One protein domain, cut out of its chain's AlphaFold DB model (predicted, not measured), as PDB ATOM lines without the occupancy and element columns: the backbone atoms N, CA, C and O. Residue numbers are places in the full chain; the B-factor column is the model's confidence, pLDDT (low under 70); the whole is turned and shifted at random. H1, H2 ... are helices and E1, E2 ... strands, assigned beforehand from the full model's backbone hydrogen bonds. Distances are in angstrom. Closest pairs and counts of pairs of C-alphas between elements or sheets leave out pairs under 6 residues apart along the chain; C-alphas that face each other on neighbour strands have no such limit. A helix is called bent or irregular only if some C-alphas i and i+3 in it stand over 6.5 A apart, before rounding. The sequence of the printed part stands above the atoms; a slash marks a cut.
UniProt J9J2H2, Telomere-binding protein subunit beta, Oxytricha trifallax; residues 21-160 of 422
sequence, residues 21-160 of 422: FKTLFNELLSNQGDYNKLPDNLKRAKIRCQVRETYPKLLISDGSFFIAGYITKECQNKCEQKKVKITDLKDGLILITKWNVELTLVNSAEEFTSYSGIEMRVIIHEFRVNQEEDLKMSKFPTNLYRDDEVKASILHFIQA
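What this domain is: This is residues 21 to 160 of the 422 residues of the protein "Telomere-binding protein subunit beta" of Oxytricha trifallax (UniProt J9J2H2). A small closed barrel of five strands has H1 packed outside it and H4 side by side with H1; H3 packs on E5 toward the other end of the longest axis. Long, sharply bent E4 and E5 form a hairpin in the barrel wall. The printed part has 140 residues with four named helices and five named strands, in the order H1 H2 E1 E2 E3 H3 E4 E5 H4, class mixed. It is compact, radius of gyration of the C-alphas 14.9 A, spanning 46 by 31 by 28 A.

How they stand to each other: H1, residues 21 to 30, is on the barrel, outside it, at a height over the sheet of 9.5 A. It touches H4, residues 148 to 160, at a shallow tilt of 15 degrees, the same way; the closest C-alphas, of Leu 29 and Phe 157, are 6.5 A apart. H2, residues 40 to 43, is only just not on the barrel, with 4 pairs of C-alphas within 10 A. E1, residues 47 to 53, E2, residues 59 to 61, and E3, residues 65 to 71, form a meander of two hairpins, each strand the antiparallel neighbour of the one before; within hydrogen-bond range are N 50 and O 61, 2.8 A, and N 60 and O 67, 2.9 A. H3, residues 73 to 81, is over E5, residues 118 to 130; their closest C-alphas, of Cys 75 and His 125, are 4.8 A apart. E4, residues 93 to 105, bends by 88 degrees at residue 97, and its antiparallel hairpin partner E5 by 76 degrees at residue 126; N 104 and O 119 are 2.9 A apart. E5 is parallel to E3, N 70 and O 122 at 2.9 A, and E4 antiparallel to E1, N 49 and O 94 at 3.0 A. Every O i to N i+4 pair is within hydrogen-bond range in H1, H3 and H4; H2 is too short for one.

Where its parts are: H1 begins at C-alpha 21, (-21.618, 43.983, 16.064). E4 is 29.2 A long, E5 31.2 A. H4, 18.2 A, ends at C-alpha 160, (-29.606, 53.256, 34.476).

The domain as a whole: The farthest C-alphas, of Lys 83 and Gln 159, are 46.7 A apart. The printed part has no cut; the links H3 to E4, E4 to E5 and E5 to H4 are long. Mean pLDDT of the printed part is 94.4; residue 137 is under 70.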
ATOM      1  N   PHE A  21     -22.253  43.113  15.073       95.81
ATOM      2  CA  PHE A  21     -21.618  43.983  16.064       95.81
ATOM      3  C   PHE A  21     -22.624  44.805  16.861       95.81
ATOM      4  O   PHE A  21     -22.506  44.888  18.081       95.81
ATOM      5  N   LYS A  22     -23.647  45.356  16.204       95.75
ATOM      6  CA  LYS A  22     -24.709  46.105  16.884       95.75
ATOM      7  C   LYS A  22     -25.519  45.221  17.830       95.75
ATOM      8  O   LYS A  22     -25.766  45.609  18.967       95.75
ATOM      9  N   THR A  23     -25.876  44.019  17.379       95.19
ATOM     10  CA  THR A  23     -26.597  43.036  18.203       95.19
ATOM     11  C   THR A  23     -25.765  42.645  19.421       95.19
ATOM     12  O   THR A  23     -26.247  42.728  20.544       95.19
ATOM     13  N   LEU A  24     -24.492  42.298  19.210       96.00
ATOM     14  CA  LEU A  24     -23.568  41.927  20.280       96.00
ATOM     15  C   LEU A  24     -23.390  43.046  21.313       96.00
ATOM     16  O   LEU A  24     -23.415  42.781  22.511       96.00
ATOM     17  N   PHE A  25     -23.235  44.290  20.856       96.81
ATOM     18  CA  PHE A  25     -23.037  45.431  21.742       96.81
ATOM     19  C   PHE A  25     -24.274  45.731  22.594       96.81
ATOM     20  O   PHE A  25     -24.160  45.901  23.806       96.81
ATOM     21  N   ASN A  26     -25.462  45.732  21.987       96.31
ATOM     22  CA  ASN A  26     -26.709  45.967  22.716       96.31
ATOM     23  C   ASN A  26     -26.988  44.858  23.742       96.31
ATOM     24  O   ASN A  26     -27.421  45.145  24.861       96.31
ATOM     25  N   GLU A  27     -26.687  43.604  23.396       96.06
ATOM     26  CA  GLU A  27     -26.799  42.473  24.319       96.06
ATOM     27  C   GLU A  27     -25.817  42.612  25.495       96.06
ATOM     28  O   GLU A  27     -26.159  42.320  26.641       96.06
ATOM     29  N   LEU A  28     -24.601  43.104  25.231       96.25
ATOM     30  CA  LEU A  28     -23.586  43.342  26.257       96.25
ATOM     31  C   LEU A  28     -24.007  44.460  27.222       96.25
ATOM     32  O   LEU A  28     -23.904  44.283  28.436       96.25
ATOM     33  N   LEU A  29     -24.537  45.576  26.709       96.19
ATOM     34  CA  LEU A  29     -25.062  46.673  27.534       96.19
ATOM     35  C   LEU A  29     -26.257  46.225  28.388       96.19
ATOM     36  O   LEU A  29     -26.317  46.536  29.579       96.19
ATOM     37  N   SER A  30     -27.174  45.448  27.806       95.19
ATOM     38  CA  SER A  30     -28.349  44.907  28.508       95.19
ATOM     39  C   SER A  30     -27.959  43.996  29.678       95.19
ATOM     40  O   SER A  30     -28.650  43.942  30.692       95.19
ATOM     41  N   ASN A  31     -26.806  43.333  29.568       95.12
ATOM     42  CA  ASN A  31     -26.244  42.452  30.587       95.12
ATOM     43  C   ASN A  31     -25.234  43.141  31.521       95.12
ATOM     44  O   ASN A  31     -24.438  42.468  32.178       95.12
ATOM     45  N   GLN A  32     -25.269  44.474  31.610       93.44
ATOM     46  CA  GLN A  32     -24.389  45.275  32.472       93.44
ATOM     47  C   GLN A  32     -22.889  45.108  32.171       93.44
ATOM     48  O   GLN A  32     -22.056  45.225  33.065       93.44
ATOM     49  N   GLY A  33     -22.531  44.801  30.922       92.69
ATOM     50  CA  GLY A  33     -21.142  44.559  30.532       92.69
ATOM     51  C   GLY A  33     -20.590  43.190  30.924       92.69
ATOM     52  O   GLY A  33     -19.410  42.932  30.699       92.69
ATOM     53  N   ASP A  34     -21.409  42.299  31.489       93.19
ATOM     54  CA  ASP A  34     -20.962  40.966  31.886       93.19
ATOM     55  C   ASP A  34     -21.007  39.994  30.700       93.19
ATOM     56  O   ASP A  34     -22.063  39.482  30.312       93.19
ATOM     57  N   TYR A  35     -19.829  39.688  30.153       93.75
ATOM     58  CA  TYR A  35     -19.657  38.701  29.086       93.75
ATOM     59  C   TYR A  35     -20.271  37.341  29.436       93.75
ATOM     60  O   TYR A  35     -20.812  36.661  28.564       93.75
ATOM     61  N   ASN A  36     -20.229  36.923  30.705       93.62
ATOM     62  CA  ASN A  36     -20.714  35.604  31.102       93.62
ATOM     63  C   ASN A  36     -22.235  35.488  31.005       93.62
ATOM     64  O   ASN A  36     -22.736  34.379  30.817       93.62
ATOM     65  N   LYS A  37     -22.956  36.610  31.049       95.31
ATOM     66  CA  LYS A  37     -24.414  36.657  30.891       95.31
ATOM     67  C   LYS A  37     -24.868  36.691  29.432       95.31
ATOM     68  O   LYS A  37     -26.053  36.504  29.174       95.31
ATOM     69  N   LEU A  38     -23.953  36.866  28.473       94.38
ATOM     70  CA  LEU A  38     -24.298  36.756  27.056       94.38
ATOM     71  C   LEU A  38     -24.775  35.335  26.714       94.38
ATOM     72  O   LEU A  38     -24.258  34.354  27.265       94.38
ATOM     73  N   PRO A  39     -25.712  35.190  25.769       94.62
ATOM     74  CA  PRO A  39     -26.241  33.889  25.415       94.62
ATOM     75  C   PRO A  39     -25.189  33.056  24.655       94.62
ATOM     76  O   PRO A  39     -24.390  33.559  23.857       94.62
ATOM     77  N   ASP A  40     -25.163  31.746  24.914       94.06
ATOM     78  CA  ASP A  40     -24.094  30.855  24.431       94.06
ATOM     79  C   ASP A  40     -24.074  30.670  22.907       94.06
ATOM     80  O   ASP A  40     -23.074  30.216  22.342       94.06
ATOM     81  N   ASN A  41     -25.180  30.972  22.227       93.06
ATOM     82  CA  ASN A  41     -25.241  31.019  20.768       93.06
ATOM     83  C   ASN A  41     -24.366  32.154  20.217       93.06
ATOM     84  O   ASN A  41     -23.667  31.930  19.234       93.06
ATOM     85  N   LEU A  42     -24.352  33.323  20.866       93.00
ATOM     86  CA  LEU A  42     -23.497  34.444  20.474       93.00
ATOM     87  C   LEU A  42     -22.035  34.153  20.807       93.00
ATOM     88  O   LEU A  42     -21.191  34.273  19.930       93.00
ATOM     89  N   LYS A  43     -21.729  33.670  22.018       93.31
ATOM     90  CA  LYS A  43     -20.342  33.368  22.430       93.31
ATOM     91  C   LYS A  43     -19.646  32.332  21.541       93.31
ATOM     92  O   LYS A  43     -18.440  32.397  21.328       93.31
ATOM     93  N   ARG A  44     -20.395  31.334  21.058       92.62
ATOM     94  CA  ARG A  44     -19.870  30.270  20.182       92.62
ATOM     95  C   ARG A  44     -19.919  30.636  18.702       92.62
ATOM     96  O   ARG A  44     -19.370  29.895  17.883       92.62
ATOM     97  N   ALA A  45     -20.581  31.734  18.345       93.69
ATOM     98  CA  ALA A  45     -20.647  32.173  16.966       93.69
ATOM     99  C   ALA A  45     -19.255  32.588  16.487       93.69
ATOM    100  O   ALA A  45     -18.521  33.314  17.159       93.69
ATOM    101  N   LYS A  46     -18.893  32.137  15.287       94.62
ATOM    102  CA  LYS A  46     -17.718  32.659  14.593       94.62
ATOM    103  C   LYS A  46     -18.110  33.968  13.927       94.62
ATOM    104  O   LYS A  46     -19.155  34.035  13.281       94.62
ATOM    105  N   ILE A  47     -17.267  34.983  14.058       94.31
ATOM    106  CA  ILE A  47     -17.522  36.289  13.455       94.31
ATOM    107  C   ILE A  47     -16.779  36.338  12.126       94.31
ATOM    108  O   ILE A  47     -15.554  36.225  12.087       94.31
ATOM    109  N   ARG A  48     -17.529  36.488  11.036       93.12
ATOM    110  CA  ARG A  48     -16.966  36.835   9.730       93.12
ATOM    111  C   ARG A  48     -16.860  38.344   9.646       93.12
ATOM    112  O   ARG A  48     -17.867  39.025   9.823       93.12
ATOM    113  N   CYS A  49     -15.664  38.846   9.382       94.88
ATOM    114  CA  CYS A  49     -15.445  40.272   9.234       94.88
ATOM    115  C   CYS A  49     -14.407  40.586   8.160       94.88
ATOM    116  O   CYS A  49     -13.472  39.827   7.910       94.88
ATOM    117  N   GLN A  50     -14.597  41.733   7.523       95.31
ATOM    118  CA  GLN A  50     -13.637  42.337   6.617       95.31
ATOM    119  C   GLN A  50     -12.717  43.265   7.397       95.31
ATOM    120  O   GLN A  50     -13.168  44.020   8.258       95.31
ATOM    121  N   VAL A  51     -11.429  43.232   7.090       96.50
ATOM    122  CA  VAL A  51     -10.444  44.133   7.678       96.50
ATOM    123  C   VAL A  51     -10.420  45.417   6.858       96.50
ATOM    124  O   VAL A  51     -10.010  45.421   5.705       96.50
ATOM    125  N   ARG A  52     -10.866  46.522   7.453       95.56
ATOM    126  CA  ARG A  52     -10.917  47.838   6.801       95.56
ATOM    127  C   ARG A  52      -9.557  48.533   6.845       95.56
ATOM    128  O   ARG A  52      -9.070  49.051   5.847       95.56
ATOM    129  N   GLU A  53      -8.948  48.553   8.023       96.25
ATOM    130  CA  GLU A  53      -7.663  49.203   8.286       96.25
ATOM    131  C   GLU A  53      -6.860  48.321   9.239       96.25
ATOM    132  O   GLU A  53      -7.424  47.701  10.138       96.25
ATOM    133  N   THR A  54      -5.547  48.244   9.041       96.69
ATOM    134  CA  THR A  54      -4.639  47.477   9.908       96.69
ATOM    135  C   THR A  54      -3.766  48.376  10.781       96.69
ATOM    136  O   THR A  54      -3.297  47.944  11.828       96.69
ATOM    137  N   TYR A  55      -3.541  49.629  10.383       95.94
ATOM    138  CA  TYR A  55      -2.706  50.581  11.112       95.94
ATOM    139  C   TYR A  55      -3.223  52.013  10.890       95.94
ATOM    140  O   TYR A  55      -3.544  52.346   9.748       95.94
ATOM    141  N   PRO A  56      -3.292  52.879  11.927       94.25
ATOM    142  CA  PRO A  56      -2.765  52.709  13.291       94.25
ATOM    143  C   PRO A  56      -3.622  51.845  14.225       94.25
ATOM    144  O   PRO A  56      -3.137  51.431  15.275       94.25
ATOM    145  N   LYS A  57      -4.871  51.550  13.858       96.00
ATOM    146  CA  LYS A  57      -5.760  50.637  14.586       96.00
ATOM    147  C   LYS A  57      -6.253  49.546  13.654       96.00
ATOM    148  O   LYS A  57      -6.476  49.800  12.473       96.00
ATOM    149  N   LEU A  58      -6.441  48.350  14.201       97.94
ATOM    150  CA  LEU A  58      -7.066  47.256  13.477       97.94
ATOM    151  C   LEU A  58      -8.581  47.467  13.491       97.94
ATOM    152  O   LEU A  58      -9.231  47.241  14.511       97.94
ATOM    153  N   LEU A  59      -9.135  47.923  12.372       98.19
ATOM    154  CA  LEU A  59     -10.569  48.116  12.199       98.19
ATOM    155  C   LEU A  59     -11.155  46.939  11.427       98.19
ATOM    156  O   LEU A  59     -10.773  46.677  10.285       98.19
ATOM    157  N   ILE A  60     -12.116  46.260  12.044       97.44
ATOM    158  CA  ILE A  60     -12.835  45.130  11.454       97.44
ATOM    159  C   ILE A  60     -14.299  45.498  11.242       97.44
ATOM    160  O   ILE A  60     -14.881  46.229  12.043       97.44
ATOM    161  N   SER A  61     -14.903  44.993  10.169       96.06
ATOM    162  CA  SER A  61     -16.282  45.279   9.782       96.06
ATOM    163  C   SER A  61     -17.106  44.016   9.568       96.06
ATOM    164  O   SER A  61     -16.638  43.069   8.949       96.06
ATOM    165  N   ASP A  62     -18.358  44.028  10.020       93.88
ATOM    166  CA  ASP A  62     -19.351  42.983   9.738       93.88
ATOM    167  C   ASP A  62     -20.155  43.252   8.448       93.88
ATOM    168  O   ASP A  62     -21.181  42.619   8.203       93.88
ATOM    169  N   GLY A  63     -19.712  44.216   7.633       92.19
ATOM    170  CA  GLY A  63     -20.374  44.658   6.405       92.19
ATOM    171  C   GLY A  63     -21.402  45.779   6.600       92.19
ATOM    172  O   GLY A  63     -21.889  46.317   5.609       92.19
ATOM    173  N   SER A  64     -21.733  46.150   7.844       93.00
ATOM    174  CA  SER A  64     -22.597  47.305   8.154       93.00
ATOM    175  C   SER A  64     -21.875  48.338   9.010       93.00
ATOM    176  O   SER A  64     -21.867  49.529   8.688       93.00
ATOM    177  N   PHE A  65     -21.229  47.880  10.081       96.12
ATOM    178  CA  PHE A  65     -20.451  48.729  10.971       96.12
ATOM    179  C   PHE A  65     -19.011  48.248  11.050       96.12
ATOM    180  O   PHE A  65     -18.700  47.104  10.715       96.12
ATOM    181  N   PHE A  66     -18.122  49.130  11.492       97.25
ATOM    182  CA  PHE A  66     -16.771  48.770  11.889       97.25
ATOM    183  C   PHE A  66     -16.517  49.110  13.357       97.25
ATOM    184  O   PHE A  66     -17.098  50.050  13.907       97.25
ATOM    185  N   ILE A  67     -15.625  48.334  13.965       98.00
ATOM    186  CA  ILE A  67     -15.151  48.463  15.346       98.00
ATOM    187  C   ILE A  67     -13.643  48.191  15.403       98.00
ATOM    188  O   ILE A  67     -13.074  47.637  14.459       98.00
ATOM    189  N   ALA A  68     -12.999  48.549  16.515       98.00
ATOM    190  CA  ALA A  68     -11.620  48.156  16.783       98.00
ATOM    191  C   ALA A  68     -11.541  46.683  17.229       98.00
ATOM    192  O   ALA A  68     -12.288  46.243  18.105       98.00
ATOM    193  N   GLY A  69     -10.629  45.925  16.621       98.00
ATOM    194  CA  GLY A  69     -10.254  44.579  17.050       98.00
ATOM    195  C   GLY A  69      -8.959  44.610  17.860       98.00
ATOM    196  O   GLY A  69      -7.986  45.238  17.446       98.00
ATOM    197  N   TYR A  70      -8.929  43.910  18.993       98.44
ATOM    198  CA  TYR A  70      -7.761  43.856  19.874       98.44
ATOM    199  C   TYR A  70      -7.145  42.466  19.837       98.44
ATOM    200  O   TYR A  70      -7.819  41.474  20.097       98.44
ATOM    201  N   ILE A  71      -5.859  42.383  19.519       98.44
ATOM    202  CA  ILE A  71      -5.156  41.113  19.338       98.44
ATOM    203  C   ILE A  71      -4.459  40.724  20.643       98.44
ATOM    204  O   ILE A  71      -3.749  41.530  21.247       98.44
ATOM    205  N   THR A  72      -4.625  39.476  21.082       98.56
ATOM    206  CA  THR A  72      -3.838  38.940  22.202       98.56
ATOM    207  C   THR A  72      -2.474  38.439  21.742       98.56
ATOM    208  O   THR A  72      -2.279  38.063  20.584       98.56
ATOM    209  N   LYS A  73      -1.522  38.342  22.677       97.94
ATOM    210  CA  LYS A  73      -0.208  37.738  22.407       97.94
ATOM    211  C   LYS A  73      -0.319  36.294  21.903       97.94
ATOM    212  O   LYS A  73       0.425  35.891  21.016       97.94
ATOM    213  N   GLU A  74      -1.289  35.530  22.409       97.56
ATOM    214  CA  GLU A  74      -1.569  34.172  21.925       97.56
ATOM    215  C   GLU A  74      -1.987  34.158  20.451       97.56
ATOM    216  O   GLU A  74      -1.533  33.305  19.686       97.56
ATOM    217  N   CYS A  75      -2.837  35.106  20.051       98.06
ATOM    218  CA  CYS A  75      -3.261  35.242  18.665       98.06
ATOM    219  C   CYS A  75      -2.075  35.600  17.759       98.06
ATOM    220  O   CYS A  75      -1.896  34.954  16.728       98.06
ATOM    221  N   GLN A  76      -1.231  36.558  18.167       97.75
ATOM    222  CA  GLN A  76      -0.037  36.949  17.408       97.75
ATOM    223  C   GLN A  76       0.906  35.760  17.180       97.75
ATOM    224  O   GLN A  76       1.301  35.500  16.047       97.75
ATOM    225  N   ASN A  77       1.194  34.981  18.227       97.50
ATOM    226  CA  ASN A  77       2.064  33.806  18.124       97.50
ATOM    227  C   ASN A  77       1.503  32.762  17.138       97.50
ATOM    228  O   ASN A  77       2.246  32.150  16.371       97.50
ATOM    229  N   LYS A  78       0.178  32.554  17.124       97.00
ATOM    230  CA  LYS A  78      -0.476  31.649  16.161       97.00
ATOM    231  C   LYS A  78      -0.403  32.173  14.725       97.00
ATOM    232  O   LYS A  78      -0.291  31.374  13.796       97.00
ATOM    233  N   CYS A  79      -0.503  33.486  14.532       96.31
ATOM    234  CA  CYS A  79      -0.337  34.119  13.224       96.31
ATOM    235  C   CYS A  79       1.098  33.954  12.712       96.31
ATOM    236  O   CYS A  79       1.287  33.544  11.566       96.31
ATOM    237  N   GLU A  80       2.088  34.145  13.584       95.50
ATOM    238  CA  GLU A  80       3.508  33.953  13.279       95.50
ATOM    239  C   GLU A  80       3.816  32.505  12.864       95.50
ATOM    240  O   GLU A  80       4.421  32.276  11.817       95.50
ATOM    241  N   GLN A  81       3.291  31.514  13.596       96.44
ATOM    242  CA  GLN A  81       3.411  30.091  13.236       96.44
ATOM    243  C   GLN A  81       2.832  29.776  11.849       96.44
ATOM    244  O   GLN A  81       3.364  28.936  11.122       96.44
ATOM    245  N   LYS A  82       1.747  30.456  11.465       95.75
ATOM    246  CA  LYS A  82       1.103  30.315  10.149       95.75
ATOM    247  C   LYS A  82       1.711  31.224   9.078       95.75
ATOM    248  O   LYS A  82       1.230  31.205   7.950       95.75
ATOM    249  N   LYS A  83       2.742  32.010   9.415       96.19
ATOM    250  CA  LYS A  83       3.374  33.011   8.541       96.19
ATOM    251  C   LYS A  83       2.382  34.045   7.985       96.19
ATOM    252  O   LYS A  83       2.559  34.548   6.879       96.19
ATOM    253  N   VAL A  84       1.336  34.362   8.750       96.00
ATOM    254  CA  VAL A  84       0.349  35.394   8.409       96.00
ATOM    255  C   VAL A  84       0.714  36.675   9.149       96.00
ATOM    256  O   VAL A  84       0.782  36.672  10.374       96.00
ATOM    257  N   LYS A  85       0.914  37.769   8.411       96.75
ATOM    258  CA  LYS A  85       1.180  39.098   8.976       96.75
ATOM    259  C   LYS A  85      -0.124  39.856   9.168       96.75
ATOM    260  O   LYS A  85      -0.836  40.091   8.195       96.75
ATOM    261  N   ILE A  86      -0.434  40.253  10.399       97.12
ATOM    262  CA  ILE A  86      -1.651  41.002  10.736       97.12
ATOM    263  C   ILE A  86      -1.641  42.376  10.063       97.12
ATOM    264  O   ILE A  86      -2.676  42.851   9.595       97.12
ATOM    265  N   THR A  87      -0.468  43.002   9.955       96.81
ATOM    266  CA  THR A  87      -0.325  44.330   9.340       96.81
ATOM    267  C   THR A  87      -0.658  44.363   7.847       96.81
ATOM    268  O   THR A  87      -0.986  45.435   7.335       96.81
ATOM    269  N   ASP A  88      -0.626  43.212   7.170       96.19
ATOM    270  CA  ASP A  88      -0.881  43.073   5.732       96.19
ATOM    271  C   ASP A  88      -2.309  42.593   5.417       96.19
ATOM    272  O   ASP A  88      -2.650  42.386   4.257       96.19
ATOM    273  N   LEU A  89      -3.176  42.447   6.426       95.56
ATOM    274  CA  LEU A  89      -4.551  41.958   6.248       95.56
ATOM    275  C   LEU A  89      -5.533  42.997   5.701       95.56
ATOM    276  O   LEU A  89      -6.728  42.718   5.667       95.56
ATOM    277  N   LYS A  90      -5.078  44.190   5.311       94.38
ATOM    278  CA  LYS A  90      -5.964  45.257   4.833       94.38
ATOM    279  C   LYS A  90      -6.793  44.766   3.641       94.38
ATOM    280  O   LYS A  90      -6.263  44.111   2.752       94.38
ATOM    281  N   ASP A  91      -8.086  45.075   3.663       92.31
ATOM    282  CA  ASP A  91      -9.100  44.656   2.689       92.31
ATOM    283  C   ASP A  91      -9.347  43.132   2.631       92.31
ATOM    284  O   ASP A  91     -10.210  42.669   1.886       92.31
ATOM    285  N   GLY A  92      -8.657  42.347   3.466       93.12
ATOM    286  CA  GLY A  92      -8.819  40.903   3.576       93.12
ATOM    287  C   GLY A  92     -10.021  40.490   4.425       93.12
ATOM    288  O   GLY A  92     -10.522  41.239   5.268       93.12
ATOM    289  N   LEU A  93     -10.465  39.249   4.230       95.00
ATOM    290  CA  LEU A  93     -11.536  38.644   5.013       95.00
ATOM    291  C   LEU A  93     -10.972  37.702   6.064       95.00
ATOM    292  O   LEU A  93     -10.149  36.828   5.783       95.00
ATOM    293  N   ILE A  94     -11.437  37.878   7.298       96.44
ATOM    294  CA  ILE A  94     -11.052  37.037   8.420       96.44
ATOM    295  C   ILE A  94     -12.278  36.403   9.073       96.44
ATOM    296  O   ILE A  94     -13.361  36.981   9.178       96.44
ATOM    297  N   LEU A  95     -12.086  35.173   9.531       96.06
ATOM    298  CA  LEU A  95     -13.036  34.432  10.341       96.06
ATOM    299  C   LEU A  95     -12.474  34.326  11.754       96.06
ATOM    300  O   LEU A  95     -11.565  33.534  12.012       96.06
ATOM    301  N   ILE A  96     -13.024  35.110  12.675       97.50
ATOM    302  CA  ILE A  96     -12.655  35.075  14.088       97.50
ATOM    303  C   ILE A  96     -13.295  33.835  14.718       97.50
ATOM    304  O   ILE A  96     -14.521  33.710  14.785       97.50
ATOM    305  N   THR A  97     -12.459  32.891  15.152       96.94
ATOM    306  CA  THR A  97     -12.893  31.590  15.682       96.94
ATOM    307  C   THR A  97     -12.981  31.573  17.199       96.94
ATOM    308  O   THR A  97     -13.835  30.872  17.736       96.94
ATOM    309  N   LYS A  98     -12.118  32.330  17.885       97.75
ATOM    310  CA  LYS A  98     -12.113  32.457  19.345       97.75
ATOM    311  C   LYS A  98     -11.967  33.926  19.725       97.75
ATOM    312  O   LYS A  98     -10.967  34.560  19.389       97.75
ATOM    313  N   TRP A  99     -12.955  34.444  20.442       97.75
ATOM    314  CA  TRP A  99     -13.022  35.834  20.875       97.75
ATOM    315  C   TRP A  99     -13.753  35.951  22.215       97.75
ATOM    316  O   TRP A  99     -14.422  35.014  22.649       97.75
ATOM    317  N   ASN A 100     -13.593  37.091  22.878       96.94
ATOM    318  CA  ASN A 100     -14.464  37.545  23.960       96.94
ATOM    319  C   ASN A 100     -14.718  39.059  23.790       96.94
ATOM    320  O   ASN A 100     -14.147  39.691  22.893       96.94
ATOM    321  N   VAL A 101     -15.608  39.626  24.604       96.94
ATOM    322  CA  VAL A 101     -15.853  41.075  24.633       96.94
ATOM    323  C   VAL A 101     -15.762  41.619  26.044       96.94
ATOM    324  O   VAL A 101     -16.178  40.959  26.992       96.94
ATOM    325  N   GLU A 102     -15.245  42.835  26.156       96.06
ATOM    326  CA  GLU A 102     -15.112  43.571  27.413       96.06
ATOM    327  C   GLU A 102     -15.629  45.000  27.216       96.06
ATOM    328  O   GLU A 102     -15.352  45.618  26.185       96.06
ATOM    329  N   LEU A 103     -16.369  45.535  28.192       96.31
ATOM    330  CA  LEU A 103     -16.618  46.975  28.275       96.31
ATOM    331  C   LEU A 103     -15.472  47.643  29.029       96.31
ATOM    332  O   LEU A 103     -14.984  47.125  30.031       96.31
ATOM    333  N   THR A 104     -15.056  48.807  28.550       95.12
ATOM    334  CA  THR A 104     -14.015  49.614  29.181       95.12
ATOM    335  C   THR A 104     -14.423  51.076  29.218       95.12
ATOM    336  O   THR A 104     -15.083  51.580  28.304       95.12
ATOM    337  N   LEU A 105     -13.932  51.771  30.241       94.38
ATOM    338  CA  LEU A 105     -13.834  53.221  30.219       94.38
ATOM    339  C   LEU A 105     -12.621  53.684  29.416       94.38
ATOM    340  O   LEU A 105     -11.529  53.118  29.550       94.38
ATOM    341  N   VAL A 106     -12.832  54.692  28.573       94.56
ATOM    342  CA  VAL A 106     -11.827  55.334  27.713       94.56
ATOM    343  C   VAL A 106     -12.112  56.827  27.585       94.56
ATOM    344  O   VAL A 106     -13.233  57.276  27.799       94.56
ATOM    345  N   ASN A 107     -11.116  57.611  27.175       94.88
ATOM    346  CA  ASN A 107     -11.345  59.001  26.798       94.88
ATOM    347  C   ASN A 107     -11.906  59.072  25.367       94.88
ATOM    348  O   ASN A 107     -11.162  58.920  24.400       94.88
ATOM    349  N   SER A 108     -13.204  59.347  25.207       95.12
ATOM    350  CA  SER A 108     -13.826  59.438  23.876       95.12
ATOM    351  C   SER A 108     -13.332  60.588  22.998       95.12
ATOM    352  O   SER A 108     -13.601  60.571  21.797       95.12
ATOM    353  N   ALA A 109     -12.614  61.570  23.555       94.81
ATOM    354  CA  ALA A 109     -11.960  62.605  22.757       94.81
ATOM    355  C   ALA A 109     -10.744  62.061  21.985       94.81
ATOM    356  O   ALA A 109     -10.451  62.525  20.886       94.81
ATOM    357  N   GLU A 110     -10.063  61.057  22.539       94.81
ATOM    358  CA  GLU A 110      -8.887  60.413  21.939       94.81
ATOM    359  C   GLU A 110      -9.261  59.118  21.204       94.81
ATOM    360  O   GLU A 110      -8.682  58.773  20.170       94.81
ATOM    361  N   GLU A 111     -10.257  58.402  21.730       96.06
ATOM    362  CA  GLU A 111     -10.685  57.102  21.236       96.06
ATOM    363  C   GLU A 111     -11.946  57.219  20.375       96.06
ATOM    364  O   GLU A 111     -13.077  57.192  20.864       96.06
ATOM    365  N   PHE A 112     -11.768  57.341  19.058       97.06
ATOM    366  CA  PHE A 112     -12.896  57.511  18.139       97.06
ATOM    367  C   PHE A 112     -13.784  56.260  18.018       97.06
ATOM    368  O   PHE A 112     -14.940  56.390  17.600       97.06
ATOM    369  N   THR A 113     -13.295  55.070  18.398       97.50
ATOM    370  CA  THR A 113     -14.098  53.839  18.522       97.50
ATOM    371  C   THR A 113     -14.768  53.725  19.889       97.50
ATOM    372  O   THR A 113     -14.905  52.641  20.440       97.50
ATOM    373  N   SER A 114     -15.216  54.854  20.433       97.94
ATOM    374  CA  SER A 114     -15.966  54.918  21.681       97.94
ATOM    375  C   SER A 114     -17.035  56.011  21.633       97.94
ATOM    376  O   SER A 114     -17.081  56.836  20.705       97.94
ATOM    377  N   TYR A 115     -17.910  56.015  22.640       98.06
ATOM    378  CA  TYR A 115     -18.889  57.075  22.851       98.06
ATOM    379  C   TYR A 115     -19.208  57.261  24.338       98.06
ATOM    380  O   TYR A 115     -19.422  56.291  25.061       98.06
ATOM    381  N   SER A 116     -19.277  58.520  24.784       95.31
ATOM    382  CA  SER A 116     -19.575  58.902  26.175       95.31
ATOM    383  C   SER A 116     -18.695  58.198  27.221       95.31
ATOM    384  O   SER A 116     -19.162  57.839  28.302       95.31
ATOM    385  N   GLY A 117     -17.424  57.990  26.885       95.19
ATOM    386  CA  GLY A 117     -16.438  57.343  27.738       95.19
ATOM    387  C   GLY A 117     -16.488  55.817  27.738       95.19
ATOM    388  O   GLY A 117     -15.712  55.207  28.459       95.19
ATOM    389  N   ILE A 118     -17.368  55.190  26.947       96.00
ATOM    390  CA  ILE A 118     -17.561  53.734  26.913       96.00
ATOM    391  C   ILE A 118     -17.133  53.165  25.558       96.00
ATOM    392  O   ILE A 118     -17.526  53.658  24.497       96.00
ATOM    393  N   GLU A 119     -16.367  52.079  25.607       97.19
ATOM    394  CA  GLU A 119     -15.968  51.267  24.456       97.19
ATOM    395  C   GLU A 119     -16.196  49.778  24.759       97.19
ATOM    396  O   GLU A 119     -15.829  49.275  25.818       97.19
ATOM    397  N   MET A 120     -16.783  49.056  23.806       97.38
ATOM    398  CA  MET A 120     -16.702  47.601  23.704       97.38
ATOM    399  C   MET A 120     -15.445  47.208  22.935       97.38
ATOM    400  O   MET A 120     -15.306  47.496  21.742       97.38
ATOM    401  N   ARG A 121     -14.578  46.460  23.610       97.25
ATOM    402  CA  ARG A 121     -13.398  45.832  23.023       97.25
ATOM    403  C   ARG A 121     -13.719  44.406  22.626       97.25
ATOM    404  O   ARG A 121     -14.068  43.590  23.476       97.25
ATOM    405  N   VAL A 122     -13.561  44.090  21.344       97.94
ATOM    406  CA  VAL A 122     -13.558  42.702  20.867       97.94
ATOM    407  C   VAL A 122     -12.131  42.181  20.949       97.94
ATOM    408  O   VAL A 122     -11.268  42.608  20.180       97.94
ATOM    409  N   ILE A 123     -11.883  41.261  21.881       98.31
ATOM    410  CA  ILE A 123     -10.564  40.660  22.066       98.31
ATOM    411  C   ILE A 123     -10.489  39.365  21.261       98.31
ATOM    412  O   ILE A 123     -11.269  38.427  21.445       98.31
ATOM    413  N   ILE A 124      -9.526  39.314  20.356       98.50
ATOM    414  CA  ILE A 124      -9.336  38.253  19.379       98.50
ATOM    415  C   ILE A 124      -8.223  37.336  19.880       98.50
ATOM    416  O   ILE A 124      -7.061  37.731  19.988       98.50
ATOM    417  N   HIS A 125      -8.593  36.087  20.163       98.25
ATOM    418  CA  HIS A 125      -7.668  35.034  20.595       98.25
ATOM    419  C   HIS A 125      -7.228  34.141  19.434       98.25
ATOM    420  O   HIS A 125      -6.149  33.550  19.471       98.25
ATOM    421  N   GLU A 126      -8.079  33.991  18.418       97.94
ATOM    422  CA  GLU A 126      -7.763  33.235  17.210       97.94
ATOM    423  C   GLU A 126      -8.651  33.657  16.034       97.94
ATOM    424  O   GLU A 126      -9.870  33.798  16.175       97.94
ATOM    425  N   PHE A 127      -8.045  33.780  14.852       97.69
ATOM    426  CA  PHE A 127      -8.754  33.942  13.587       97.69
ATOM    427  C   PHE A 127      -8.085  33.148  12.453       97.69
ATOM    428  O   PHE A 127      -6.983  32.603  12.592       97.69
ATOM    429  N   ARG A 128      -8.784  33.050  11.322       96.31
ATOM    430  CA  ARG A 128      -8.286  32.493  10.056       96.31
ATOM    431  C   ARG A 128      -8.500  33.507   8.940       96.31
ATOM    432  O   ARG A 128      -9.485  34.235   8.981       96.31
ATOM    433  N   VAL A 129      -7.597  33.542   7.966       95.50
ATOM    434  CA  VAL A 129      -7.763  34.350   6.751       95.50
ATOM    435  C   VAL A 129      -8.556  33.524   5.748       95.50
ATOM    436  O   VAL A 129      -8.159  32.403   5.434       95.50
ATOM    437  N   ASN A 130      -9.675  34.060   5.275       89.50
ATOM    438  CA  ASN A 130     -10.480  33.453   4.226       89.50
ATOM    439  C   ASN A 130     -10.159  34.174   2.914       89.50
ATOM    440  O   ASN A 130     -10.489  35.345   2.766       89.50
ATOM    441  N   GLN A 131      -9.505  33.484   1.978       78.19
ATOM    442  CA  GLN A 131      -9.179  34.037   0.654       78.19
ATOM    443  C   GLN A 131     -10.245  33.719  -0.405       78.19
ATOM    444  O   GLN A 131     -10.283  34.360  -1.446       78.19
ATOM    445  N   GLU A 132     -11.097  32.723  -0.150       72.19
ATOM    446  CA  GLU A 132     -11.960  32.115  -1.173       72.19
ATOM    447  C   GLU A 132     -13.400  32.649  -1.183       72.19
ATOM    448  O   GLU A 132     -14.154  32.363  -2.109       72.19
ATOM    449  N   GLU A 133     -13.817  33.388  -0.155       72.94
ATOM    450  CA  GLU A 133     -15.218  33.778   0.026       72.94
ATOM    451  C   GLU A 133     -15.346  35.299  -0.031       72.94
ATOM    452  O   GLU A 133     -14.729  35.980   0.778       72.94
ATOM    453  N   ASP A 134     -16.166  35.827  -0.943       71.62
ATOM    454  CA  ASP A 134     -16.491  37.254  -1.000       71.62
ATOM    455  C   ASP A 134     -17.580  37.600   0.024       71.62
ATOM    456  O   ASP A 134     -18.703  37.082  -0.013       71.62
ATOM    457  N   LEU A 135     -17.284  38.537   0.925       71.88
ATOM    458  CA  LEU A 135     -18.300  39.131   1.785       71.88
ATOM    459  C   LEU A 135     -19.063  40.182   0.981       71.88
ATOM    460  O   LEU A 135     -18.525  41.229   0.626       71.88
ATOM    461  N   LYS A 136     -20.348  39.927   0.724       73.19
ATOM    462  CA  LYS A 136     -21.228  40.924   0.109       73.19
ATOM    463  C   LYS A 136     -21.415  42.104   1.064       73.19
ATOM    464  O   LYS A 136     -22.272  42.066   1.946       73.19
ATOM    465  N   MET A 137     -20.625  43.157   0.873       69.88
ATOM    466  CA  MET A 137     -20.858  44.443   1.523       69.88
ATOM    467  C   MET A 137     -22.191  45.001   1.029       69.88
ATOM    468  O   MET A 137     -22.343  45.320  -0.148       69.88
ATOM    469  N   SER A 138     -23.175  45.116   1.920       70.38
ATOM    470  CA  SER A 138     -24.450  45.738   1.554       70.38
ATOM    471  C   SER A 138     -24.311  47.255   1.412       70.38
ATOM    472  O   SER A 138     -25.038  47.847   0.616       70.38
ATOM    473  N   LYS A 139     -23.438  47.881   2.213       82.50
ATOM    474  CA  LYS A 139     -23.192  49.330   2.283       82.50
ATOM    475  C   LYS A 139     -21.756  49.590   2.743       82.50
ATOM    476  O   LYS A 139     -21.117  48.701   3.300       82.50
ATOM    477  N   PHE A 140     -21.262  50.814   2.540       88.12
ATOM    478  CA  PHE A 140     -19.973  51.227   3.098       88.12
ATOM    479  C   PHE A 140     -20.050  51.226   4.635       88.12
ATOM    480  O   PHE A 140     -20.961  51.856   5.185       88.12
ATOM    481  N   PRO A 141     -19.137  50.537   5.340       92.38
ATOM    482  CA  PRO A 141     -19.264  50.374   6.775       92.38
ATOM    483  C   PRO A 141     -19.024  51.691   7.512       92.38
ATOM    484  O   PRO A 141     -18.078  52.431   7.227       92.38
ATOM    485  N   THR A 142     -19.870  51.966   8.500       95.69
ATOM    486  CA  THR A 142     -19.784  53.173   9.338       95.69
ATOM    487  C   THR A 142     -19.329  52.831  10.755       95.69
ATOM    488  O   THR A 142     -19.335  51.670  11.158       95.69
ATOM    489  N   ASN A 143     -18.869  53.819  11.519       97.62
ATOM    490  CA  ASN A 143     -18.427  53.578  12.890       97.62
ATOM    491  C   ASN A 143     -19.641  53.192  13.750       97.62
ATOM    492  O   ASN A 143     -20.599  53.965  13.808       97.62
ATOM    493  N   LEU A 144     -19.585  52.049  14.445       97.75
ATOM    494  CA  LEU A 144     -20.667  51.596  15.329       97.75
ATOM    495  C   LEU A 144     -21.070  52.677  16.348       97.75
ATOM    496  O   LEU A 144     -22.249  52.914  16.573       97.75
ATOM    497  N   TYR A 145     -20.094  53.406  16.892       98.12
ATOM    498  CA  TYR A 145     -20.292  54.458  17.896       98.12
ATOM    499  C   TYR A 145     -20.796  55.786  17.317       98.12
ATOM    500  O   TYR A 145     -20.853  56.804  18.013       98.12
ATOM    501  N   ARG A 146     -21.094  55.828  16.016       97.56
ATOM    502  CA  ARG A 146     -21.730  56.974  15.357       97.56
ATOM    503  C   ARG A 146     -23.179  56.694  14.968       97.56
ATOM    504  O   ARG A 146     -23.861  57.652  14.621       97.56
ATOM    505  N   ASP A 147     -23.643  55.455  15.116       97.00
ATOM    506  CA  ASP A 147     -25.043  55.064  14.954       97.00
ATOM    507  C   ASP A 147     -25.918  55.627  16.083       97.00
ATOM    508  O   ASP A 147     -25.544  55.590  17.258       97.00
ATOM    509  N   ASP A 148     -27.089  56.153  15.730       97.00
ATOM    510  CA  ASP A 148     -27.946  56.864  16.680       97.00
ATOM    511  C   ASP A 148     -28.626  55.928  17.686       97.00
ATOM    512  O   ASP A 148     -28.734  56.270  18.865       97.00
ATOM    513  N   GLU A 149     -29.007  54.714  17.273       96.38
ATOM    514  CA  GLU A 149     -29.587  53.724  18.191       96.38
ATOM    515  C   GLU A 149     -28.530  53.209  19.180       96.38
ATOM    516  O   GLU A 149     -28.819  53.017  20.363       96.38
ATOM    517  N   VAL A 150     -27.288  53.027  18.719       97.06
ATOM    518  CA  VAL A 150     -26.156  52.658  19.581       97.06
ATOM    519  C   VAL A 150     -25.865  53.763  20.599       97.06
ATOM    520  O   VAL A 150     -25.756  53.472  21.790       97.06
ATOM    521  N   LYS A 151     -25.799  55.035  20.179       97.62
ATOM    522  CA  LYS A 151     -25.618  56.167  21.108       97.62
ATOM    523  C   LYS A 151     -26.731  56.225  22.151       97.62
ATOM    524  O   LYS A 151     -26.439  56.372  23.336       97.62
ATOM    525  N   ALA A 152     -27.987  56.092  21.724       97.31
ATOM    526  CA  ALA A 152     -29.133  56.083  22.627       97.31
ATOM    527  C   ALA A 152     -29.041  54.932  23.644       97.31
ATOM    528  O   ALA A 152     -29.266  55.146  24.833       97.31
ATOM    529  N   SER A 153     -28.625  53.741  23.199       97.31
ATOM    530  CA  SER A 153     -28.431  52.570  24.066       97.31
ATOM    531  C   SER A 153     -27.338  52.799  25.115       97.31
ATOM    532  O   SER A 153     -27.526  52.453  26.282       97.31
ATOM    533  N   ILE A 154     -26.226  53.442  24.739       97.12
ATOM    534  CA  ILE A 154     -25.150  53.810  25.675       97.12
ATOM    535  C   ILE A 154     -25.650  54.823  26.710       97.12
ATOM    536  O   ILE A 154     -25.426  54.637  27.905       97.12
ATOM    537  N   LEU A 155     -26.348  55.879  26.283       95.94
ATOM    538  CA  LEU A 155     -26.872  56.895  27.202       95.94
ATOM    539  C   LEU A 155     -27.890  56.301  28.179       95.94
ATOM    540  O   LEU A 155     -27.826  56.585  29.374       95.94
ATOM    541  N   HIS A 156     -28.780  55.437  27.686       96.12
ATOM    542  CA  HIS A 156     -29.733  54.712  28.520       96.12
ATOM    543  C   HIS A 156     -29.019  53.830  29.552       96.12
ATOM    544  O   HIS A 156     -29.365  53.847  30.733       96.12
ATOM    545  N   PHE A 157     -27.980  53.103  29.132       95.94
ATOM    546  CA  PHE A 157     -27.153  52.305  30.033       95.94
ATOM    547  C   PHE A 157     -26.495  53.167  31.125       95.94
ATOM    548  O   PHE A 157     -26.613  52.848  32.307       95.94
ATOM    549  N   ILE A 158     -25.871  54.294  30.761       92.88
ATOM    550  CA  ILE A 158     -25.247  55.220  31.723       92.88
ATOM    551  C   ILE A 158     -26.283  55.760  32.716       92.88
ATOM    552  O   ILE A 158     -26.035  55.795  33.922       92.88
ATOM    553  N   GLN A 159     -27.455  56.166  32.226       92.31
ATOM    554  CA  GLN A 159     -28.536  56.669  33.068       92.31
ATOM    555  C   GLN A 159     -29.024  55.605  34.059       92.31
ATOM    556  O   GLN A 159     -29.198  55.910  35.238       92.31
ATOM    557  N   ALA A 160     -29.197  54.358  33.613       92.44
ATOM    558  CA  ALA A 160     -29.606  53.256  34.476       92.44
ATOM    559  C   ALA A 160     -28.588  52.993  35.601       92.44
ATOM    560  O   ALA A 160     -28.981  52.824  36.754       92.44
TER     561      ALA A 160